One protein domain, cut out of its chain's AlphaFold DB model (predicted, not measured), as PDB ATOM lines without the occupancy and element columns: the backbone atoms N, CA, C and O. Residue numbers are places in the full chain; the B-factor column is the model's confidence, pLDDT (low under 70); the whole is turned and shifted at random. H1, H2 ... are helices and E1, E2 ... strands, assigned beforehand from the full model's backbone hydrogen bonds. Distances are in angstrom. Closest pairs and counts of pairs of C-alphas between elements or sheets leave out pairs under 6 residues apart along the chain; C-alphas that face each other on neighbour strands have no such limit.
ATOM      1  N   LEU A   4     118.253 123.567 177.579       96.38
ATOM      2  CA  LEU A   4     117.356 124.574 178.157       96.38
ATOM      3  C   LEU A   4     118.181 125.449 179.106       96.38
ATOM      4  O   LEU A   4     118.870 124.899 179.955       96.38
ATOM      5  N   ASP A   5     118.141 126.773 178.956       95.38
ATOM      6  CA  ASP A   5     118.781 127.740 179.869       95.38
ATOM      7  C   ASP A   5     120.261 127.414 180.184       95.38
ATOM      8  O   ASP A   5     120.715 127.414 181.327       95.38
ATOM      9  N   GLY A   6     121.013 127.043 179.139       95.19
ATOM     10  CA  GLY A   6     122.413 126.599 179.221       95.19
ATOM     11  C   GLY A   6     122.621 125.159 179.720       95.19
ATOM     12  O   GLY A   6     123.694 124.597 179.516       95.19
ATOM     13  N   GLN A   7     121.608 124.521 180.308       94.69
ATOM     14  CA  GLN A   7     121.678 123.148 180.810       94.69
ATOM     15  C   GLN A   7     121.533 122.125 179.679       94.69
ATOM     16  O   GLN A   7     120.520 122.079 178.974       94.69
ATOM     17  N   SER A   8     122.547 121.272 179.518       94.94
ATOM     18  CA  SER A   8     122.528 120.160 178.563       94.94
ATOM     19  C   SER A   8     121.601 119.048 179.048       94.94
ATOM     20  O   SER A   8     121.801 118.468 180.112       94.94
ATOM     21  N   LEU A   9     120.607 118.706 178.228       94.81
ATOM     22  CA  LEU A   9     119.638 117.643 178.499       94.81
ATOM     23  C   LEU A   9     119.948 116.365 177.705       94.81
ATOM     24  O   LEU A   9     119.098 115.484 177.599       94.81
ATOM     25  N   LEU A  10     121.148 116.241 177.126       92.75
ATOM     26  CA  LEU A  10     121.533 115.083 176.309       92.75
ATOM     27  C   LEU A  10     121.553 113.772 177.119       92.75
ATOM     28  O   LEU A  10     121.169 112.729 176.591       92.75
ATOM     29  N   ALA A  11     121.930 113.836 178.400       91.12
ATOM     30  CA  ALA A  11     121.936 112.697 179.326       91.12
ATOM     31  C   ALA A  11     120.559 112.406 179.974       91.12
ATOM     32  O   ALA A  11     120.323 111.307 180.469       91.12
ATOM     33  N   THR A  12     119.644 113.380 179.979       92.81
ATOM     34  CA  THR A  12     118.298 113.309 180.587       92.81
ATOM     35  C   THR A  12     117.374 112.380 179.790       92.81
ATOM     36  O   THR A  12     117.466 112.370 178.562       92.81
ATOM     37  N   ARG A  13     116.449 111.624 180.410       93.00
ATOM     38  CA  ARG A  13     115.616 110.627 179.691       93.00
ATOM     39  C   ARG A  13     114.551 111.255 178.789       93.00
ATOM     40  O   ARG A  13     114.114 112.382 179.007       93.00
ATOM     41  N   HIS A  14     114.102 110.539 177.759       92.88
ATOM     42  CA  HIS A  14     113.202 111.077 176.731       92.88
ATOM     43  C   HIS A  14     111.871 111.601 177.298       92.88
ATOM     44  O   HIS A  14     111.402 112.668 176.894       92.88
ATOM     45  N   SER A  15     111.286 110.906 178.272       94.00
ATOM     46  CA  SER A  15     110.055 111.304 178.950       94.00
ATOM     47  C   SER A  15     110.236 112.592 179.753       94.00
ATOM     48  O   SER A  15     109.326 113.417 179.772       94.00
ATOM     49  N   GLU A  16     111.413 112.807 180.341       95.38
ATOM     50  CA  GLU A  16     111.805 114.013 181.075       95.38
ATOM     51  C   GLU A  16     112.092 115.179 180.122       95.38
ATOM     52  O   GLU A  16     111.494 116.244 180.276       95.38
ATOM     53  N   ARG A  17     112.888 114.958 179.062       95.12
ATOM     54  CA  ARG A  17     113.114 115.941 177.980       95.12
ATOM     55  C   ARG A  17     111.790 116.423 177.372       95.12
ATOM     56  O   ARG A  17     111.670 117.592 177.011       95.12
ATOM     57  N   PHE A  18     110.787 115.542 177.279       94.81
ATOM     58  CA  PHE A  18     109.439 115.873 176.803       94.81
ATOM     59  C   PHE A  18     108.564 116.557 177.872       94.81
ATOM     60  O   PHE A  18     107.844 117.497 177.543       94.81
ATOM     61  N   LYS A  19     108.627 116.138 179.147       95.38
ATOM     62  CA  LYS A  19     107.950 116.821 180.274       95.38
ATOM     63  C   LYS A  19     108.415 118.274 180.393       95.38
ATOM     64  O   LYS A  19     107.580 119.157 180.548       95.38
ATOM     65  N   LEU A  20     109.726 118.511 180.301       96.00
ATOM     66  CA  LEU A  20     110.317 119.849 180.319       96.00
ATOM     67  C   LEU A  20     109.910 120.644 179.072       96.00
ATOM     68  O   LEU A  20     109.419 121.757 179.217       96.00
ATOM     69  N   LEU A  21     110.000 120.054 177.870       95.69
ATOM     70  CA  LEU A  21     109.537 120.705 176.637       95.69
ATOM     71  C   LEU A  21     108.084 121.187 176.765       95.69
ATOM     72  O   LEU A  21     107.821 122.352 176.497       95.69
ATOM     73  N   LYS A  22     107.166 120.335 177.249       94.94
ATOM     74  CA  LYS A  22     105.743 120.675 177.442       94.94
ATOM     75  C   LYS A  22     105.494 121.812 178.456       94.94
ATOM     76  O   LYS A  22     104.411 122.383 178.446       94.94
ATOM     77  N   ARG A  23     106.456 122.147 179.324       95.00
ATOM     78  CA  ARG A  23     106.360 123.300 180.244       95.00
ATOM     79  C   ARG A  23     106.840 124.614 179.623       95.00
ATOM     80  O   ARG A  23     106.386 125.664 180.051       95.00
ATOM     81  N   VAL A  24     107.765 124.544 178.664       95.06
ATOM     82  CA  VAL A  24     108.421 125.714 178.049       95.06
ATOM     83  C   VAL A  24     107.725 126.139 176.750       95.06
ATOM     84  O   VAL A  24     107.682 127.320 176.424       95.06
ATOM     85  N   ILE A  25     107.164 125.185 176.001       94.00
ATOM     86  CA  ILE A  25     106.507 125.438 174.715       94.00
ATOM     87  C   ILE A  25     105.075 125.965 174.899       94.00
ATOM     88  O   ILE A  25     104.194 125.258 175.392       94.00
ATOM     89  N   HIS A  26     104.810 127.186 174.434       95.19
ATOM     90  CA  HIS A  26     103.446 127.588 174.095       95.19
ATOM     91  C   HIS A  26     103.085 126.956 172.744       95.19
ATOM     92  O   HIS A  26     103.889 127.006 171.814       95.19
ATOM     93  N   CYS A  27     101.917 126.320 172.643       95.69
ATOM     94  CA  CYS A  27     101.486 125.662 171.410       95.69
ATOM     95  C   CYS A  27     100.516 126.565 170.641       95.69
ATOM     96  O   CYS A  27      99.500 126.975 171.193       95.69
ATOM     97  N   GLU A  28     100.809 126.815 169.368       94.88
ATOM     98  CA  GLU A  28      99.966 127.558 168.431       94.88
ATOM     99  C   GLU A  28      99.715 126.678 167.199       94.88
ATOM    100  O   GLU A  28     100.653 126.163 166.582       94.88
ATOM    101  N   GLU A  29      98.448 126.468 166.848       93.81
ATOM    102  CA  GLU A  29      98.071 125.601 165.731       93.81
ATOM    103  C   GLU A  29      98.622 126.115 164.391       93.81
ATOM    104  O   GLU A  29      98.720 127.316 164.150       93.81
ATOM    105  N   GLY A  30      99.080 125.195 163.539       92.62
ATOM    106  CA  GLY A  30      99.742 125.525 162.274       92.62
ATOM    107  C   GLY A  30     101.149 126.134 162.394       92.62
ATOM    108  O   GLY A  30     101.812 126.274 161.369       92.62
ATOM    109  N   ARG A  31     101.642 126.464 163.603       94.75
ATOM    110  CA  ARG A  31     103.000 127.015 163.810       94.75
ATOM    111  C   ARG A  31     103.882 126.186 164.741       94.75
ATOM    112  O   ARG A  31     105.010 125.856 164.390       94.75
ATOM    113  N   VAL A  32     103.395 125.883 165.943       95.19
ATOM    114  CA  VAL A  32     104.179 125.299 167.040       95.19
ATOM    115  C   VAL A  32     103.319 124.274 167.776       95.19
ATOM    116  O   VAL A  32     102.450 124.630 168.563       95.19
ATOM    117  N   GLN A  33     103.563 122.985 167.543       93.56
ATOM    118  CA  GLN A  33     102.787 121.898 168.148       93.56
ATOM    119  C   GLN A  33     103.690 120.847 168.806       93.56
ATOM    120  O   GLN A  33     104.804 120.565 168.360       93.56
ATOM    121  N   LEU A  34     103.183 120.226 169.872       93.62
ATOM    122  CA  LEU A  34     103.767 119.019 170.452       93.62
ATOM    123  C   LEU A  34     103.319 117.794 169.653       93.62
ATOM    124  O   LEU A  34     102.124 117.569 169.488       93.62
ATOM    125  N   VAL A  35     104.271 116.960 169.231       92.25
ATOM    126  CA  VAL A  35     103.958 115.695 168.550       92.25
ATOM    127  C   VAL A  35     103.118 114.774 169.444       92.25
ATOM    128  O   VAL A  35     103.475 114.499 170.596       92.25
ATOM    129  N   THR A  36     102.005 114.282 168.896       90.44
ATOM    130  CA  THR A  36     101.134 113.286 169.530       90.44
ATOM    131  C   THR A  36     101.936 112.038 169.890       90.44
ATOM    132  O   THR A  36     102.724 111.538 169.090       90.44
ATOM    133  N   GLU A  64     102.405 108.778 157.473       90.69
ATOM    134  CA  GLU A  64     103.582 108.019 156.999       90.69
ATOM    135  C   GLU A  64     104.004 106.861 157.932       90.69
ATOM    136  O   GLU A  64     104.614 105.887 157.488       90.69
ATOM    137  N   GLY A  65     103.696 106.951 159.230       93.94
ATOM    138  CA  GLY A  65     103.943 105.883 160.199       93.94
ATOM    139  C   GLY A  65     104.315 106.373 161.599       93.94
ATOM    140  O   GLY A  65     104.079 107.523 161.968       93.94
ATOM    141  N   LEU A  66     104.899 105.478 162.394       95.75
ATOM    142  CA  LEU A  66     105.300 105.717 163.780       95.75
ATOM    143  C   LEU A  66     106.820 105.867 163.928       95.75
ATOM    144  O   LEU A  66     107.607 105.217 163.239       95.75
ATOM    145  N   VAL A  67     107.239 106.665 164.914       95.81
ATOM    146  CA  VAL A  67     108.629 106.704 165.393       95.81
ATOM    147  C   VAL A  67     108.665 106.209 166.834       95.81
ATOM    148  O   VAL A  67     108.284 106.930 167.757       95.81
ATOM    149  N   LEU A  68     109.125 104.975 167.026       94.19
ATOM    150  CA  LEU A  68     109.234 104.344 168.340       94.19
ATOM    151  C   LEU A  68     110.529 104.804 169.018       94.19
ATOM    152  O   LEU A  68     111.592 104.829 168.392       94.19
ATOM    153  N   LYS A  69     110.435 105.183 170.296       92.75
ATOM    154  CA  LYS A  69     111.551 105.702 171.098       92.75
ATOM    155  C   LYS A  69     111.486 105.119 172.506       92.75
ATOM    156  O   LYS A  69     110.470 105.290 173.178       92.75
ATOM    157  N   ALA A  70     112.561 104.473 172.948       91.56
ATOM    158  CA  ALA A  70     112.715 104.050 174.340       91.56
ATOM    159  C   ALA A  70     112.792 105.269 175.284       91.56
ATOM    160  O   ALA A  70     113.110 106.381 174.846       91.56
ATOM    161  N   ASP A  71     112.532 105.081 176.585       92.50
ATOM    162  CA  ASP A  71     112.678 106.159 177.580       92.50
ATOM    163  C   ASP A  71     114.136 106.355 178.031       92.50
ATOM    164  O   ASP A  71     114.493 106.252 179.204       92.50
ATOM    165  N   GLU A  72     114.995 106.610 177.052       90.88
ATOM    166  CA  GLU A  72     116.443 106.683 177.207       90.88
ATOM    167  C   GLU A  72     116.980 108.122 177.123       90.88
ATOM    168  O   GLU A  72     116.285 109.028 176.635       90.88
ATOM    169  N   PRO A  73     118.232 108.356 177.566       91.38
ATOM    170  CA  PRO A  73     119.028 109.521 177.178       91.38
ATOM    171  C   PRO A  73     119.014 109.789 175.662       91.38
ATOM    172  O   PRO A  73     118.632 108.938 174.862       91.38
ATOM    173  N   TYR A  74     119.404 110.993 175.243       88.88
ATOM    174  CA  TYR A  74     119.679 111.259 173.824       88.88
ATOM    175  C   TYR A  74     121.079 110.759 173.444       88.88
ATOM    176  O   TYR A  74     121.272 110.243 172.352       88.88
ATOM    177  N   PHE A  75     122.023 110.858 174.384       87.56
ATOM    178  CA  PHE A  75     123.298 110.147 174.373       87.56
ATOM    179  C   PHE A  75     123.572 109.591 175.774       87.56
ATOM    180  O   PHE A  75     123.413 110.297 176.772       87.56
ATOM    181  N   ASN A  76     123.997 108.330 175.864       81.81
ATOM    182  CA  ASN A  76     124.353 107.697 177.134       81.81
ATOM    183  C   ASN A  76     125.868 107.771 177.370       81.81
ATOM    184  O   ASN A  76     126.612 106.843 177.058       81.81
ATOM    185  N   PHE A  77     126.315 108.879 177.959       81.88
ATOM    186  CA  PHE A  77     127.726 109.112 178.283       81.88
ATOM    187  C   PHE A  77     128.283 108.169 179.368       81.88
ATOM    188  O   PHE A  77     129.496 108.069 179.518       81.88
ATOM    189  N   ALA A  78     127.428 107.444 180.103       77.00
ATOM    190  CA  ALA A  78     127.847 106.526 181.166       77.00
ATOM    191  C   ALA A  78     128.328 105.150 180.653       77.00
ATOM    192  O   ALA A  78     128.725 104.306 181.455       77.00
ATOM    193  N   ARG A  79     128.283 104.895 179.336       68.12
ATOM    194  CA  ARG A  79     128.823 103.672 178.709       68.12
ATOM    195  C   ARG A  79     129.614 103.980 177.427       68.12
ATOM    196  O   ARG A  79     129.096 103.751 176.331       68.12
ATOM    197  N   PRO A  80     130.868 104.456 177.534       62.50
ATOM    198  CA  PRO A  80     131.790 104.499 176.398       62.50
ATOM    199  C   PRO A  80     131.887 103.115 175.733       62.50
ATOM    200  O   PRO A  80     132.068 102.113 176.421       62.50
ATOM    201  N   GLY A  81     131.713 103.047 174.410       65.38
ATOM    202  CA  GLY A  81     131.708 101.782 173.657       65.38
ATOM    203  C   GLY A  81     130.440 100.921 173.793       65.38
ATOM    204  O   GLY A  81     130.395  99.823 173.244       65.38
ATOM    205  N   GLY A  82     129.402 101.385 174.498       65.81
ATOM    206  CA  GLY A  82     128.102 100.711 174.544       65.81
ATOM    207  C   GLY A  82     127.278 100.874 173.258       65.81
ATOM    208  O   GLY A  82     127.567 101.724 172.416       65.81
ATOM    209  N   ALA A  83     126.205 100.088 173.128       66.12
ATOM    210  CA  ALA A  83     125.225 100.253 172.052       66.12
ATOM    211  C   ALA A  83     124.598 101.664 172.059       66.12
ATOM    212  O   ALA A  83     124.408 102.264 173.121       66.12
ATOM    213  N   VAL A  84     124.263 102.186 170.871       65.81
ATOM    214  CA  VAL A  84     123.805 103.573 170.686       65.81
ATOM    215  C   VAL A  84     122.444 103.802 171.350       65.81
ATOM    216  O   VAL A  84     121.386 103.468 170.809       65.81
ATOM    217  N   SER A  85     122.487 104.399 172.537       71.44
ATOM    218  CA  SER A  85     121.305 104.802 173.299       71.44
ATOM    219  C   SER A  85     120.539 105.931 172.601       71.44
ATOM    220  O   SER A  85     121.123 106.719 171.857       71.44
ATOM    221  N   GLY A  86     119.225 106.003 172.817       73.44
ATOM    222  CA  GLY A  86     118.352 106.987 172.164       73.44
ATOM    223  C   GLY A  86     117.976 106.647 170.711       73.44
ATOM    224  O   GLY A  86     117.302 107.444 170.050       73.44
ATOM    225  N   THR A  87     118.366 105.464 170.219       83.31
ATOM    226  CA  THR A  87     118.008 104.956 168.885       83.31
ATOM    227  C   THR A  87     116.490 104.989 168.661       83.31
ATOM    228  O   THR A  87     115.698 104.558 169.500       83.31
ATOM    229  N   CYS A  88     116.078 105.520 167.506       91.00
ATOM    230  CA  CYS A  88     114.677 105.686 167.118       91.00
ATOM    231  C   CYS A  88     114.322 104.726 165.974       91.00
ATOM    232  O   CYS A  88     114.922 104.806 164.903       91.00
ATOM    233  N   ILE A  89     113.315 103.871 166.162       92.56
ATOM    234  CA  ILE A  89     112.839 102.947 165.119       92.56
ATOM    235  C   ILE A  89     111.745 103.644 164.303       92.56
ATOM    236  O   ILE A  89     110.770 104.136 164.871       92.56
ATOM    237  N   LYS A  90     111.887 103.677 162.975       94.69
ATOM    238  CA  LYS A  90     110.858 104.175 162.047       94.69
ATOM    239  C   LYS A  90     110.007 102.996 161.568       94.69
ATOM    240  O   LYS A  90     110.486 102.188 160.778       94.69
ATOM    241  N   LEU A  91     108.766 102.902 162.034       94.00
ATOM    242  CA  LEU A  91     107.804 101.886 161.606       94.00
ATOM    243  C   LEU A  91     106.852 102.503 160.577       94.00
ATOM    244  O   LEU A  91     106.012 103.331 160.924       94.00
ATOM    245  N   LYS A  92     107.001 102.102 159.315       93.38
ATOM    246  CA  LYS A  92     106.170 102.532 158.183       93.38
ATOM    247  C   LYS A  92     105.365 101.359 157.646       93.38
ATOM    248  O   LYS A  92     105.822 100.221 157.763       93.38
ATOM    249  N   LYS A  93     104.187 101.626 157.075       91.44
ATOM    250  CA  LYS A  93     103.264 100.582 156.586       91.44
ATOM    251  C   LYS A  93     103.977  99.679 155.582       91.44
ATOM    252  O   LYS A  93     103.860  98.463 155.646       91.44
ATOM    253  N   GLU A  94     104.787 100.292 154.730       89.69
ATOM    254  CA  GLU A  94     105.477  99.660 153.613       89.69
ATOM    255  C   GLU A  94     106.511  98.624 154.063       89.69
ATOM    256  O   GLU A  94     106.862  97.728 153.303       89.69
ATOM    257  N   TYR A  95     107.045  98.715 155.284       89.38
ATOM    258  CA  TYR A  95     108.037  97.750 155.773       89.38
ATOM    259  C   TYR A  95     107.424  96.392 156.172       89.38
ATOM    260  O   TYR A  95     108.162  95.505 156.596       89.38
ATOM    261  N   ILE A  96     106.103  96.212 156.045       88.69
ATOM    262  CA  ILE A  96     105.390  94.989 156.426       88.69
ATOM    263  C   ILE A  96     104.902  94.248 155.176       88.69
ATOM    264  O   ILE A  96     103.859  94.574 154.612       88.69
TER     265      ILE A  96
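This is residues 4 to 36 and 64 to 96 of the 623 residues of the protein "DNA_LIGASE_A3 domain-containing protein" of Ustilaginoidea virens (UniProt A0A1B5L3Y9). With little regular structure, this is a loose, flat piece: helix H1 and the two-stranded hairpin of E1 and E2 spread like a V from near His 14 and Lys 69, while residues 27 to 32 stick out. The 66 printed residues hold H1, E1 and E2 in that order, a mixed class with 21 residues in named elements. The sheet is antiparallel, order E1 - E2; the radius of gyration of the C-alphas is 14.7 A, the spans 42 by 42 by 14 A.

In H1, residues 14 to 24, every O i to N i+4 pair is within hydrogen-bond range. Its closest C-alphas to E1, residues 65 to 69, are those of His 14 and Lys 69, 8.0 A. E1 and E2, residues 88 to 92, form a hairpin, antiparallel at 161 degrees, with N 66 and O 91 at 2.8 A. H1 and E2 are apart.

H1 begins at C-alpha 14 (113.202, 111.077, 176.731) and measures 15.5 A, E1 13.3 A, and E2 12.7 A, ending at C-alpha 92 (106.170, 102.532, 158.183).

C-alphas 6 and 96, the farthest apart, are separated by 42.5 A. Residues 37 to 63 are cut out, with 13.8 A between C-alphas 36 and 64. The E1 to E2 link is long; residues 79 to 84 have pLDDT under 70.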